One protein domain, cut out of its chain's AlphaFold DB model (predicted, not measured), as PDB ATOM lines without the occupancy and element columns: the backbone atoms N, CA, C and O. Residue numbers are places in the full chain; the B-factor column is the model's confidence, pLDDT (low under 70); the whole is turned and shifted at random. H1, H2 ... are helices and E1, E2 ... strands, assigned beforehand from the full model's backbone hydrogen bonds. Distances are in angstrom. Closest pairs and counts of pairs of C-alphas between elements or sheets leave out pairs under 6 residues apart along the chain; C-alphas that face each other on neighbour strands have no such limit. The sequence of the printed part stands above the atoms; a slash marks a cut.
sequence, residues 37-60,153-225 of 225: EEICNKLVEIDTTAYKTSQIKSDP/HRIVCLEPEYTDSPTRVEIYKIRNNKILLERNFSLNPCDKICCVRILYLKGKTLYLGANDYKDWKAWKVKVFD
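What this domain is: This is residues 37 to 60 and 153 to 225 of the 225 residues of an uncharacterized protein of Cytophagales bacterium (UniProt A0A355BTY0). Two strongly twisted antiparallel sheets meet by their edges: a four-stranded one, E1 E7 E6 E5, crossed on one face by the short helix H2, and a three-stranded one, E2 E3 E4, set off to the side away from H2. The tips of the hairpins E3-E4 and E6-E7 lie at opposite ends of the long axis. The 97 printed residues hold, in order, H1 E1 H2 E2 E3 E4 E5 E6 E7, class mixed. The whole is compact, with a radius of gyration of the C-alphas of 13.3 A, yet elongated, spanning 43 by 28 by 28 A.

How they stand to each other: E5, residues 196 to 202, E6, 205 to 212, and E7, 215 to 222, form a meander, each strand the antiparallel neighbour of the one before; N 207 and O 200 are 2.8 A apart, N 219 and O 208 2.8 A. Edge strand E1, residues 44 to 46, is antiparallel to E7, with N 45 and O 220 at 2.8 A. H2, residues 48 to 53, runs across at a height over the sheet of 8.2 A; the closest C-alphas, Thr 48 and Ala 218 of E7, are 4.9 A apart. H1, residues 37 to 43, only grazes this sheet, with its residues 40 to 43; the closest C-alphas of H1 and E7, those of Leu 43 and Val 221, are 5.9 A apart. E2, 154 to 158, E3, 168 to 175, and E4, 178 to 186, form another meander, with N 157 and O 170 at 2.9 A, N 171 and O 183 at 2.8 A. E2 and E5 are near each other, with 8 pairs of C-alphas within 10 A. Every O i to N i+4 pair is within hydrogen-bond range in H1; in H2 0 of 2 are, and 1 of 3 O i to N i+3 pairs.

Where its parts are: H1 begins at C-alpha 37, (2.626, 72.858, 140.360); E7, 23.5 A long, ends at C-alpha 222, (-10.716, 63.332, 142.674). E4, 23.8 A, bends by 50 degrees at residue 182.

The domain as a whole: C-alphas 176 and 214, the farthest apart, are 43.7 A apart. Residues 61 to 152 are not printed; C-alphas 60 and 153 are 13.9 A apart. No link printed whole is long. pLDDT is under 70 at residues 46 to 60, 160 to 165 and 211 to 216.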
ATOM      1  N   GLU A  37       2.323  74.285 140.511       78.06
ATOM      2  CA  GLU A  37       2.626  72.858 140.360       78.06
ATOM      3  C   GLU A  37       2.236  72.052 141.609       78.06
ATOM      4  O   GLU A  37       1.644  70.978 141.487       78.06
ATOM      5  N   GLU A  38       2.471  72.582 142.813       78.69
ATOM      6  CA  GLU A  38       2.026  71.937 144.054       78.69
ATOM      7  C   GLU A  38       0.496  71.817 144.122       78.69
ATOM      8  O   GLU A  38      -0.035  70.749 144.447       78.69
ATOM      9  N   ILE A  39      -0.230  72.892 143.793       78.06
ATOM     10  CA  ILE A  39      -1.697  72.865 143.739       78.06
ATOM     11  C   ILE A  39      -2.166  71.864 142.685       78.06
ATOM     12  O   ILE A  39      -3.068  71.068 142.955       78.06
ATOM     13  N   CYS A  40      -1.543  71.863 141.506       79.94
ATOM     14  CA  CYS A  40      -1.924  70.962 140.433       79.94
ATOM     15  C   CYS A  40      -1.750  69.492 140.826       79.94
ATOM     16  O   CYS A  40      -2.678  68.707 140.652       79.94
ATOM     17  N   ASN A  41      -0.626  69.130 141.450       78.94
ATOM     18  CA  ASN A  41      -0.358  67.759 141.895       78.94
ATOM     19  C   ASN A  41      -1.332  67.271 142.984       78.94
ATOM     20  O   ASN A  41      -1.548  66.069 143.126       78.94
ATOM     21  N   LYS A  42      -1.941  68.184 143.755       77.06
ATOM     22  CA  LYS A  42      -3.007  67.845 144.718       77.06
ATOM     23  C   LYS A  42      -4.369  67.657 144.050       77.06
ATOM     24  O   LYS A  42      -5.194  66.895 144.551       77.06
ATOM     25  N   LEU A  43      -4.620  68.370 142.954       71.44
ATOM     26  CA  LEU A  43      -5.881  68.315 142.217       71.44
ATOM     27  C   LEU A  43      -5.912  67.153 141.218       71.44
ATOM     28  O   LEU A  43      -6.970  66.557 141.004       71.44
ATOM     29  N   VAL A  44      -4.772  66.844 140.599       76.62
ATOM     30  CA  VAL A  44      -4.699  66.043 139.381       76.62
ATOM     31  C   VAL A  44      -3.605  64.984 139.458       76.62
ATOM     32  O   VAL A  44      -2.438  65.276 139.692       76.62
ATOM     33  N   GLU A  45      -3.985  63.747 139.159       77.06
ATOM     34  CA  GLU A  45      -3.088  62.612 138.944       77.06
ATOM     35  C   GLU A  45      -3.021  62.307 137.436       77.06
ATOM     36  O   GLU A  45      -4.051  62.264 136.760       77.06
ATOM     37  N   ILE A  46      -1.827  62.112 136.871       65.06
ATOM     38  CA  ILE A  46      -1.676  61.717 135.458       65.06
ATOM     39  C   ILE A  46      -1.897  60.206 135.353       65.06
ATOM     40  O   ILE A  46      -1.154  59.434 135.950       65.06
ATOM     41  N   ASP A  47      -2.883  59.778 134.562       65.25
ATOM     42  CA  ASP A  47      -3.194  58.355 134.382       65.25
ATOM     43  C   ASP A  47      -3.649  58.063 132.946       65.25
ATOM     44  O   ASP A  47      -4.835  58.014 132.608       65.25
ATOM     45  N   THR A  48      -2.667  57.866 132.067       60.50
ATOM     46  CA  THR A  48      -2.887  57.551 130.649       60.50
ATOM     47  C   THR A  48      -3.368  56.117 130.412       60.50
ATOM     48  O   THR A  48      -3.937  55.840 129.351       60.50
ATOM     49  N   THR A  49      -3.193  55.210 131.382       60.16
ATOM     50  CA  THR A  49      -3.486  53.775 131.228       60.16
ATOM     51  C   THR A  49      -4.929  53.452 131.609       60.16
ATOM     52  O   THR A  49      -5.627  52.798 130.830       60.16
ATOM     53  N   ALA A  50      -5.430  53.967 132.740       56.22
ATOM     54  CA  ALA A  50      -6.800  53.701 133.193       56.22
ATOM     55  C   ALA A  50      -7.871  54.320 132.287       56.22
ATOM     56  O   ALA A  50      -9.019  53.859 132.276       56.22
ATOM     57  N   TYR A  51      -7.513  55.343 131.507       54.41
ATOM     58  CA  TYR A  51      -8.422  55.959 130.550       54.41
ATOM     59  C   TYR A  51      -8.824  54.999 129.418       54.41
ATOM     60  O   TYR A  51     -10.015  54.872 129.124       54.41
ATOM     61  N   LYS A  52      -7.863  54.279 128.812       58.62
ATOM     62  CA  LYS A  52      -8.139  53.361 127.686       58.62
ATOM     63  C   LYS A  52      -9.119  52.249 128.071       58.62
ATOM     64  O   LYS A  52      -9.892  51.798 127.233       58.62
ATOM     65  N   THR A  53      -9.125  51.844 129.339       53.97
ATOM     66  CA  THR A  53      -9.988  50.780 129.871       53.97
ATOM     67  C   THR A  53     -11.304  51.279 130.474       53.97
ATOM     68  O   THR A  53     -12.173  50.466 130.773       53.97
ATOM     69  N   SER A  54     -11.474  52.591 130.682       53.69
ATOM     70  CA  SER A  54     -12.607  53.157 131.439       53.69
ATOM     71  C   SER A  54     -13.550  54.033 130.614       53.69
ATOM     72  O   SER A  54     -14.349  54.757 131.207       53.69
ATOM     73  N   GLN A  55     -13.491  53.980 129.278       55.38
ATOM     74  CA  GLN A  55     -14.435  54.696 128.414       55.38
ATOM     75  C   GLN A  55     -15.867  54.190 128.634       55.38
ATOM     76  O   GLN A  55     -16.321  53.253 127.983       55.38
ATOM     77  N   ILE A  56     -16.612  54.829 129.532       53.56
ATOM     78  CA  ILE A  56     -18.069  54.767 129.498       53.56
ATOM     79  C   ILE A  56     -18.509  56.010 128.734       53.56
ATOM     80  O   ILE A  56     -18.191  57.135 129.123       53.56
ATOM     81  N   LYS A  57     -19.178  55.802 127.599       54.53
ATOM     82  CA  LYS A  57     -19.731  56.897 126.801       54.53
ATOM     83  C   LYS A  57     -20.659  57.716 127.703       54.53
ATOM     84  O   LYS A  57     -21.487  57.133 128.399       54.53
ATOM     85  N   SER A  58     -20.493  59.040 127.721       59.06
ATOM     86  CA  SER A  58     -21.514  59.920 128.296       59.06
ATOM     87  C   SER A  58     -22.841  59.619 127.615       59.06
ATOM     88  O   SER A  58     -22.846  59.322 126.413       59.06
ATOM     89  N   ASP A  59     -23.947  59.724 128.348       58.97
ATOM     90  CA  ASP A  59     -25.249  59.667 127.696       58.97
ATOM     91  C   ASP A  59     -25.269  60.778 126.636       58.97
ATOM     92  O   ASP A  59     -24.908  61.921 126.952       58.97
ATOM     93  N   PRO A  60     -25.594  60.465 125.369       57.84
ATOM     94  CA  PRO A  60     -25.696  61.504 124.365       57.84
ATOM     95  C   PRO A  60     -26.751  62.497 124.841       57.84
ATOM     96  O   PRO A  60     -27.807  62.095 125.341       57.84
ATOM     97  N   HIS A 153     -26.968  60.969 137.292       87.19
ATOM     98  CA  HIS A 153     -27.638  61.996 138.090       87.19
ATOM     99  C   HIS A 153     -26.802  63.275 138.205       87.19
ATOM    100  O   HIS A 153     -27.001  64.055 139.137       87.19
ATOM    101  N   ARG A 154     -25.826  63.467 137.313       90.38
ATOM    102  CA  ARG A 154     -24.921  64.616 137.314       90.38
ATOM    103  C   ARG A 154     -24.738  65.195 135.921       90.38
ATOM    104  O   ARG A 154     -24.822  64.472 134.933       90.38
ATOM    105  N   ILE A 155     -24.447  66.486 135.873       90.19
ATOM    106  CA  ILE A 155     -23.989  67.203 134.682       90.19
ATOM    107  C   ILE A 155     -22.608  67.758 134.997       90.19
ATOM    108  O   ILE A 155     -22.404  68.303 136.081       90.19
ATOM    109  N   VAL A 156     -21.673  67.616 134.069       90.75
ATOM    110  CA  VAL A 156     -20.352  68.237 134.157       90.75
ATOM    111  C   VAL A 156     -20.219  69.254 133.033       90.75
ATOM    112  O   VAL A 156     -20.471  68.918 131.877       90.75
ATOM    113  N   CYS A 157     -19.814  70.469 133.388       89.50
ATOM    114  CA  CYS A 157     -19.526  71.565 132.471       89.50
ATOM    115  C   CYS A 157     -18.069  72.009 132.648       89.50
ATOM    116  O   CYS A 157     -17.551  72.032 133.768       89.50
ATOM    117  N   LEU A 158     -17.429  72.373 131.538       87.06
ATOM    118  CA  LEU A 158     -16.051  72.855 131.484       87.06
ATOM    119  C   LEU A 158     -16.033  74.242 130.832       87.06
ATOM    120  O   LEU A 158     -16.521  74.400 129.716       87.06
ATOM    121  N   GLU A 159     -15.491  75.234 131.530       79.38
ATOM    122  CA  GLU A 159     -15.275  76.586 131.002       79.38
ATOM    123  C   GLU A 159     -14.173  76.578 129.925       79.38
ATOM    124  O   GLU A 159     -13.180  75.861 130.077       79.38
ATOM    125  N   PRO A 160     -14.320  77.419 128.887       66.56
ATOM    126  CA  PRO A 160     -14.827  77.074 127.555       66.56
ATOM    127  C   PRO A 160     -14.071  75.945 126.829       66.56
ATOM    128  O   PRO A 160     -12.856  75.804 126.912       66.56
ATOM    129  N   GLU A 161     -14.799  75.210 125.982       54.69
ATOM    130  CA  GLU A 161     -14.297  74.101 125.144       54.69
ATOM    131  C   GLU A 161     -13.428  74.543 123.931       54.69
ATOM    132  O   GLU A 161     -13.090  73.719 123.072       54.69
ATOM    133  N   TYR A 162     -13.043  75.826 123.859       53.62
ATOM    134  CA  TYR A 162     -12.340  76.440 122.716       53.62
ATOM    135  C   TYR A 162     -11.111  77.281 123.088       53.62
ATOM    136  O   TYR A 162     -10.483  77.849 122.200       53.62
ATOM    137  N   THR A 163     -10.760  77.373 124.372       57.25
ATOM    138  CA  THR A 163      -9.452  77.899 124.778       57.25
ATOM    139  C   THR A 163      -8.450  76.757 124.834       57.25
ATOM    140  O   THR A 163      -8.812  75.613 125.120       57.25
ATOM    141  N   ASP A 164      -7.176  77.064 124.589       59.78
ATOM    142  CA  ASP A 164      -6.108  76.059 124.645       59.78
ATOM    143  C   ASP A 164      -6.032  75.375 126.018       59.78
ATOM    144  O   ASP A 164      -5.632  74.217 126.099       59.78
ATOM    145  N   SER A 165      -6.512  76.029 127.082       69.56
ATOM    146  CA  SER A 165      -6.561  75.490 128.442       69.56
ATOM    147  C   SER A 165      -7.939  75.701 129.076       69.56
ATOM    148  O   SER A 165      -8.408  76.845 129.125       69.56
ATOM    149  N   PRO A 166      -8.600  74.644 129.587       74.44
ATOM    150  CA  PRO A 166      -9.806  74.809 130.382       74.44
ATOM    151  C   PRO A 166      -9.475  75.406 131.749       74.44
ATOM    152  O   PRO A 166      -8.494  75.030 132.389       74.44
ATOM    153  N   THR A 167     -10.331  76.300 132.231       81.00
ATOM    154  CA  THR A 167     -10.047  77.102 133.432       81.00
ATOM    155  C   THR A 167     -10.812  76.641 134.662       81.00
ATOM    156  O   THR A 167     -10.312  76.718 135.792       81.00
ATOM    157  N   ARG A 168     -12.037  76.146 134.469       87.88
ATOM    158  CA  ARG A 168     -12.970  75.826 135.553       87.88
ATOM    159  C   ARG A 168     -13.856  74.646 135.201       87.88
ATOM    160  O   ARG A 168     -14.317  74.507 134.072       87.88
ATOM    161  N   VAL A 169     -14.119  73.822 136.206       89.75
ATOM    162  CA  VAL A 169     -15.057  72.704 136.144       89.75
ATOM    163  C   VAL A 169     -16.202  72.979 137.103       89.75
ATOM    164  O   VAL A 169     -15.974  73.350 138.255       89.75
ATOM    165  N   GLU A 170     -17.425  72.720 136.652       92.94
ATOM    166  CA  GLU A 170     -18.615  72.705 137.495       92.94
ATOM    167  C   GLU A 170     -19.341  71.373 137.339       92.94
ATOM    168  O   GLU A 170     -19.587  70.891 136.231       92.94
ATOM    169  N   ILE A 171     -19.669  70.762 138.477       93.81
ATOM    170  CA  ILE A 171     -20.432  69.522 138.553       93.81
ATOM    171  C   ILE A 171     -21.742  69.824 139.259       93.81
ATOM    172  O   ILE A 171     -21.766  70.231 140.423       93.81
ATOM    173  N   TYR A 172     -22.832  69.577 138.553       94.00
ATOM    174  CA  TYR A 172     -24.187  69.777 139.027       94.00
ATOM    175  C   TYR A 172     -24.840  68.437 139.326       94.00
ATOM    176  O   TYR A 172     -24.727  67.490 138.548       94.00
ATOM    177  N   LYS A 173     -25.589  68.362 140.421       93.31
ATOM    178  CA  LYS A 173     -26.458  67.234 140.744       93.31
ATOM    179  C   LYS A 173     -27.855  67.471 140.186       93.31
ATOM    180  O   LYS A 173     -28.451  68.522 140.406       93.31
ATOM    181  N   ILE A 174     -28.403  66.455 139.527       90.38
ATOM    182  CA  ILE A 174     -29.780  66.429 139.035       90.38
ATOM    183  C   ILE A 174     -30.691  65.969 140.177       90.38
ATOM    184  O   ILE A 174     -30.569  64.844 140.668       90.38
ATOM    185  N   ARG A 175     -31.625  66.823 140.604       88.62
ATOM    186  CA  ARG A 175     -32.620  66.489 141.632       88.62
ATOM    187  C   ARG A 175     -33.953  67.155 141.326       88.62
ATOM    188  O   ARG A 175     -34.010  68.360 141.127       88.62
ATOM    189  N   ASN A 176     -35.040  66.379 141.343       84.38
ATOM    190  CA  ASN A 176     -36.408  66.883 141.153       84.38
ATOM    191  C   ASN A 176     -36.557  67.777 139.911       84.38
ATOM    192  O   ASN A 176     -37.180  68.835 139.967       84.38
ATOM    193  N   ASN A 177     -35.957  67.353 138.798       81.62
ATOM    194  CA  ASN A 177     -35.959  68.089 137.536       81.62
ATOM    195  C   ASN A 177     -35.258  69.461 137.561       81.62
ATOM    196  O   ASN A 177     -35.453  70.270 136.658       81.62
ATOM    197  N   LYS A 178     -34.445  69.720 138.585       87.75
ATOM    198  CA  LYS A 178     -33.585  70.895 138.714       87.75
ATOM    199  C   LYS A 178     -32.128  70.463 138.790       87.75
ATOM    200  O   LYS A 178     -31.832  69.302 139.103       87.75
ATOM    201  N   ILE A 179     -31.238  71.409 138.540       92.44
ATOM    202  CA  ILE A 179     -29.808  71.246 138.770       92.44
ATOM    203  C   ILE A 179     -29.403  72.009 140.030       92.44
ATOM    204  O   ILE A 179     -29.983  73.037 140.367       92.44
ATOM    205  N   LEU A 180     -28.441  71.467 140.767       93.62
ATOM    206  CA  LEU A 180     -27.855  72.094 141.949       93.62
ATOM    207  C   LEU A 180     -26.343  71.956 141.848       93.62
ATOM    208  O   LEU A 180     -25.858  70.843 141.646       93.62
ATOM    209  N   LEU A 181     -25.607  73.055 141.995       93.81
ATOM    210  CA  LEU A 181     -24.148  73.015 141.980       93.81
ATOM    211  C   LEU A 181     -23.646  72.149 143.148       93.81
ATOM    212  O   LEU A 181     -23.923  72.437 144.310       93.81
ATOM    213  N   GLU A 182     -22.944  71.060 142.837       93.50
ATOM    214  CA  GLU A 182     -22.415  70.103 143.820       93.50
ATOM    215  C   GLU A 182     -20.920  70.344 144.070       93.50
ATOM    216  O   GLU A 182     -20.450  70.250 145.210       93.50
ATOM    217  N   ARG A 183     -20.170  70.669 143.009       92.38
ATOM    218  CA  ARG A 183     -18.741  71.004 143.057       92.38
ATOM    219  C   ARG A 183     -18.386  72.051 142.011       92.38
ATOM    220  O   ARG A 183     -18.909  72.016 140.902       92.38
ATOM    221  N   ASN A 184     -17.441  72.915 142.358       91.81
ATOM    222  CA  ASN A 184     -16.697  73.738 141.418       91.81
ATOM    223  C   ASN A 184     -15.213  73.713 141.804       91.81
ATOM    224  O   ASN A 184     -14.881  73.513 142.972       91.81
ATOM    225  N   PHE A 185     -14.324  73.836 140.826       87.69
ATOM    226  CA  PHE A 185     -12.891  74.000 141.064       87.69
ATOM    227  C   PHE A 185     -12.214  74.565 139.817       87.69
ATOM    228  O   PHE A 185     -12.733  74.448 138.704       87.69
ATOM    229  N   SER A 186     -11.054  75.191 140.013       84.56
ATOM    230  CA  SER A 186     -10.252  75.736 138.922       84.56
ATOM    231  C   SER A 186      -9.162  74.757 138.498       84.56
ATOM    232  O   SER A 186      -8.520  74.129 139.337       84.56
ATOM    233  N   LEU A 187      -8.955  74.668 137.188       83.50
ATOM    234  CA  LEU A 187      -7.830  73.988 136.556       83.50
ATOM    235  C   LEU A 187      -6.699  74.962 136.183       83.50
ATOM    236  O   LEU A 187      -5.660  74.504 135.731       83.50
ATOM    237  N   ASN A 188      -6.846  76.273 136.425       82.19
ATOM    238  CA  ASN A 188      -5.816  77.284 136.132       82.19
ATOM    239  C   ASN A 188      -4.420  76.963 136.700       82.19
ATOM    240  O   ASN A 188      -3.439  77.266 136.025       82.19
ATOM    241  N   PRO A 189      -4.278  76.361 137.901       80.75
ATOM    242  CA  PRO A 189      -2.961  75.968 138.406       80.75
ATOM    243  C   PRO A 189      -2.294  74.847 137.589       80.75
ATOM    244  O   PRO A 189      -1.097  74.627 137.723       80.75
ATOM    245  N   CYS A 190      -3.056  74.133 136.756       79.75
ATOM    246  CA  CYS A 190      -2.617  73.017 135.925       79.75
ATOM    247  C   CYS A 190      -2.437  73.431 134.458       79.75
ATOM    248  O   CYS A 190      -3.174  72.983 133.580       79.75
ATOM    249  N   ASP A 191      -1.416  74.241 134.185       75.00
ATOM    250  CA  ASP A 191      -1.042  74.709 132.840       75.00
ATOM    251  C   ASP A 191      -0.831  73.581 131.806       75.00
ATOM    252  O   ASP A 191      -1.097  73.755 130.619       75.00
ATOM    253  N   LYS A 192      -0.414  72.393 132.260       74.62
ATOM    254  CA  LYS A 192      -0.235  71.191 131.426       74.62
ATOM    255  C   LYS A 192      -1.550  70.588 130.913       74.62
ATOM    256  O   LYS A 192      -1.494  69.734 130.027       74.62
ATOM    257  N   ILE A 193      -2.703  70.959 131.475       77.31
ATOM    258  CA  ILE A 193      -4.013  70.511 130.990       77.31
ATOM    259  C   ILE A 193      -4.437  71.453 129.874       77.31
ATOM    260  O   ILE A 193      -4.859  72.583 130.107       77.31
ATOM    261  N   CYS A 194      -4.341  70.958 128.649       75.06
ATOM    262  CA  CYS A 194      -4.722  71.680 127.450       75.06
ATOM    263  C   CYS A 194      -5.628  70.822 126.568       75.06
ATOM    264  O   CYS A 194      -5.671  69.599 126.719       75.06
ATOM    265  N   CYS A 195      -6.363  71.456 125.656       73.38
ATOM    266  CA  CYS A 195      -7.075  70.777 124.568       73.38
ATOM    267  C   CYS A 195      -7.991  69.623 125.033       73.38
ATOM    268  O   CYS A 195      -8.081  68.578 124.378       73.38
ATOM    269  N   VAL A 196      -8.674  69.779 126.176       78.06
ATOM    270  CA  VAL A 196      -9.550  68.732 126.724       78.06
ATOM    271  C   VAL A 196     -10.748  68.538 125.798       78.06
ATOM    272  O   VAL A 196     -11.647  69.368 125.718       78.06
ATOM    273  N   ARG A 197     -10.768  67.408 125.090       72.44
ATOM    274  CA  ARG A 197     -11.853  67.021 124.168       72.44
ATOM    275  C   ARG A 197     -12.768  65.972 124.779       72.44
ATOM    276  O   ARG A 197     -13.932  65.840 124.384       72.44
ATOM    277  N   ILE A 198     -12.236  65.204 125.724       74.56
ATOM    278  CA  ILE A 198     -12.925  64.065 126.306       74.56
ATOM    279  C   ILE A 198     -13.034  64.251 127.806       74.56
ATOM    280  O   ILE A 198     -12.066  64.571 128.487       74.56
ATOM    281  N   LEU A 199     -14.239  64.031 128.315       79.81
ATOM    282  CA  LEU A 199     -14.554  64.174 129.720       79.81
ATOM    283  C   LEU A 199     -15.464  63.022 130.133       79.81
ATOM    284  O   LEU A 199     -16.414  62.694 129.419       79.81
ATOM    285  N   TYR A 200     -15.156  62.397 131.267       79.75
ATOM    286  CA  TYR A 200     -15.925  61.277 131.798       79.75
ATOM    287  C   TYR A 200     -15.893  61.243 133.331       79.75
ATOM    288  O   TYR A 200     -14.846  61.442 133.939       79.75
ATOM    289  N   LEU A 201     -17.032  60.961 133.969       81.62
ATOM    290  CA  LEU A 201     -17.158  60.865 135.424       81.62
ATOM    291  C   LEU A 201     -17.438  59.414 135.861       81.62
ATOM    292  O   LEU A 201     -18.483  58.855 135.525       81.62
ATOM    293  N   LYS A 202     -16.546  58.825 136.673       80.06
ATOM    294  CA  LYS A 202     -16.696  57.480 137.267       80.06
ATOM    295  C   LYS A 202     -16.636  57.544 138.782       80.06
ATOM    296  O   LYS A 202     -15.590  57.840 139.359       80.06
ATOM    297  N   GLY A 203     -17.740  57.208 139.442       81.06
ATOM    298  CA  GLY A 203     -17.804  57.210 140.903       81.06
ATOM    299  C   GLY A 203     -17.452  58.585 141.476       81.06
ATOM    300  O   GLY A 203     -18.231  59.527 141.337       81.06
ATOM    301  N   LYS A 204     -16.280  58.683 142.114       85.31
ATOM    302  CA  LYS A 204     -15.771  59.903 142.760       85.31
ATOM    303  C   LYS A 204     -14.740  60.677 141.927       85.31
ATOM    304  O   LYS A 204     -14.129  61.625 142.420       85.31
ATOM    305  N   THR A 205     -14.526  60.261 140.686       85.25
ATOM    306  CA  THR A 205     -13.371  60.675 139.892       85.25
ATOM    307  C   THR A 205     -13.800  61.192 138.531       85.25
ATOM    308  O   THR A 205     -14.549  60.526 137.815       85.25
ATOM    309  N   LEU A 206     -13.300  62.371 138.179       86.12
ATOM    310  CA  LEU A 206     -13.426  62.974 136.864       86.12
ATOM    311  C   LEU A 206     -12.161  62.678 136.058       86.12
ATOM    312  O   LEU A 206     -11.054  62.875 136.544       86.12
ATOM    313  N   TYR A 207     -12.339  62.217 134.831       83.75
ATOM    314  CA  TYR A 207     -11.272  61.972 133.877       83.75
ATOM    315  C   TYR A 207     -11.356  63.022 132.775       83.75
ATOM    316  O   TYR A 207     -12.412  63.192 132.160       83.75
ATOM    317  N   LEU A 208     -10.244  63.707 132.538       82.81
ATOM    318  CA  LEU A 208     -10.058  64.690 131.477       82.81
ATOM    319  C   LEU A 208      -9.080  64.098 130.468       82.81
ATOM    320  O   LEU A 208      -8.041  63.576 130.858       82.81
ATOM    321  N   GLY A 209      -9.411  64.150 129.186       77.56
ATOM    322  CA  GLY A 209      -8.600  63.589 128.117       77.56
ATOM    323  C   GLY A 209      -8.389  64.587 126.988       77.56
ATOM    324  O   GLY A 209      -9.351  65.181 126.490       77.56
ATOM    325  N   ALA A 210      -7.135  64.731 126.574       74.94
ATOM    326  CA  ALA A 210      -6.738  65.503 125.407       74.94
ATOM    327  C   ALA A 210      -6.296  64.557 124.293       74.94
ATOM    328  O   ALA A 210      -5.547  63.604 124.521       74.94
ATOM    329  N   ASN A 211      -6.776  64.836 123.083       63.22
ATOM    330  CA  ASN A 211      -6.329  64.156 121.878       63.22
ATOM    331  C   ASN A 211      -5.523  65.149 121.041       63.22
ATOM    332  O   ASN A 211      -6.069  65.766 120.128       63.22
ATOM    333  N   ASP A 212      -4.246  65.317 121.377       56.38
ATOM    334  CA  ASP A 212      -3.301  65.897 120.431       56.38
ATOM    335  C   ASP A 212      -2.902  64.785 119.467       56.38
ATOM    336  O   ASP A 212      -2.519  63.699 119.896       56.38
ATOM    337  N   TYR A 213      -2.996  65.051 118.164       47.75
ATOM    338  CA  TYR A 213      -2.839  64.122 117.031       47.75
ATOM    339  C   TYR A 213      -1.573  63.224 117.024       47.75
ATOM    340  O   TYR A 213      -1.394  62.439 116.093       47.75
ATOM    341  N   LYS A 214      -0.687  63.333 118.022       51.91
ATOM    342  CA  LYS A 214       0.550  62.555 118.183       51.91
ATOM    343  C   LYS A 214       0.714  61.892 119.559       51.91
ATOM    344  O   LYS A 214       1.328  60.835 119.599       51.91
ATOM    345  N   ASP A 215       0.132  62.433 120.635       59.91
ATOM    346  CA  ASP A 215       0.286  61.917 122.002       59.91
ATOM    347  C   ASP A 215      -1.017  62.053 122.806       59.91
ATOM    348  O   ASP A 215      -1.519  63.149 123.057       59.91
ATOM    349  N   TRP A 216      -1.555  60.920 123.256       62.91
ATOM    350  CA  TRP A 216      -2.726  60.880 124.133       62.91
ATOM    351  C   TRP A 216      -2.338  61.212 125.581       62.91
ATOM    352  O   TRP A 216      -1.475  60.543 126.158       62.91
ATOM    353  N   LYS A 217      -3.036  62.169 126.209       71.94
ATOM    354  CA  LYS A 217      -2.878  62.494 127.637       71.94
ATOM    355  C   LYS A 217      -4.212  62.420 128.367       71.94
ATOM    356  O   LYS A 217      -5.241  62.862 127.858       71.94
ATOM    357  N   ALA A 218      -4.176  61.862 129.574       76.06
ATOM    358  CA  ALA A 218      -5.328  61.794 130.456       76.06
ATOM    359  C   ALA A 218      -4.951  62.172 131.885       76.06
ATOM    360  O   ALA A 218      -3.886  61.811 132.392       76.06
ATOM    361  N   TRP A 219      -5.876  62.872 132.521       81.50
ATOM    362  CA  TRP A 219      -5.765  63.403 133.864       81.50
ATOM    363  C   TRP A 219      -6.950  62.935 134.690       81.50
ATOM    364  O   TRP A 219      -8.090  62.909 134.223       81.50
ATOM    365  N   LYS A 220      -6.671  62.575 135.932       85.19
ATOM    366  CA  LYS A 220      -7.613  62.047 136.898       85.19
ATOM    367  C   LYS A 220      -7.747  63.049 138.035       85.19
ATOM    368  O   LYS A 220      -6.770  63.399 138.681       85.19
ATOM    369  N   VAL A 221      -8.970  63.490 138.292       85.00
ATOM    370  CA  VAL A 221      -9.296  64.489 139.311       85.00
ATOM    371  C   VAL A 221     -10.232  63.847 140.326       85.00
ATOM    372  O   VAL A 221     -11.325  63.388 139.976       85.00
ATOM    373  N   LYS A 222      -9.822  63.778 141.596       82.88
ATOM    374  CA  LYS A 222     -10.716  63.332 142.674       82.88
ATOM    375  C   LYS A 222     -11.663  64.484 143.007       82.88
ATOM    376  O   LYS A 222     -11.243  65.506 143.529       82.88
ATOM    377  N   VAL A 223     -12.943  64.321 142.685       83.00
ATOM    378  CA  VAL A 223     -13.945  65.399 142.791       83.00
ATOM    379  C   VAL A 223     -14.894  65.222 143.979       83.00
ATOM    380  O   VAL A 223     -15.554  66.171 144.403       83.00
ATOM    381  N   PHE A 224     -14.946  64.018 144.550       80.06
ATOM    382  CA  PHE A 224     -15.747  63.698 145.730       80.06
ATOM    383  C   PHE A 224     -14.920  62.898 146.741       80.06
ATOM    384  O   PHE A 224     -14.088  62.076 146.349       80.06
ATOM    385  N   ASP A 225     -15.179  63.112 148.033       72.94
ATOM    386  CA  ASP A 225     -14.567  62.350 149.128       72.94
ATOM    387  C   ASP A 225     -15.285  61.045 149.422       72.94
ATOM    388  O   ASP A 225     -16.533  60.967 149.309       72.94
TER     389      ASP A 225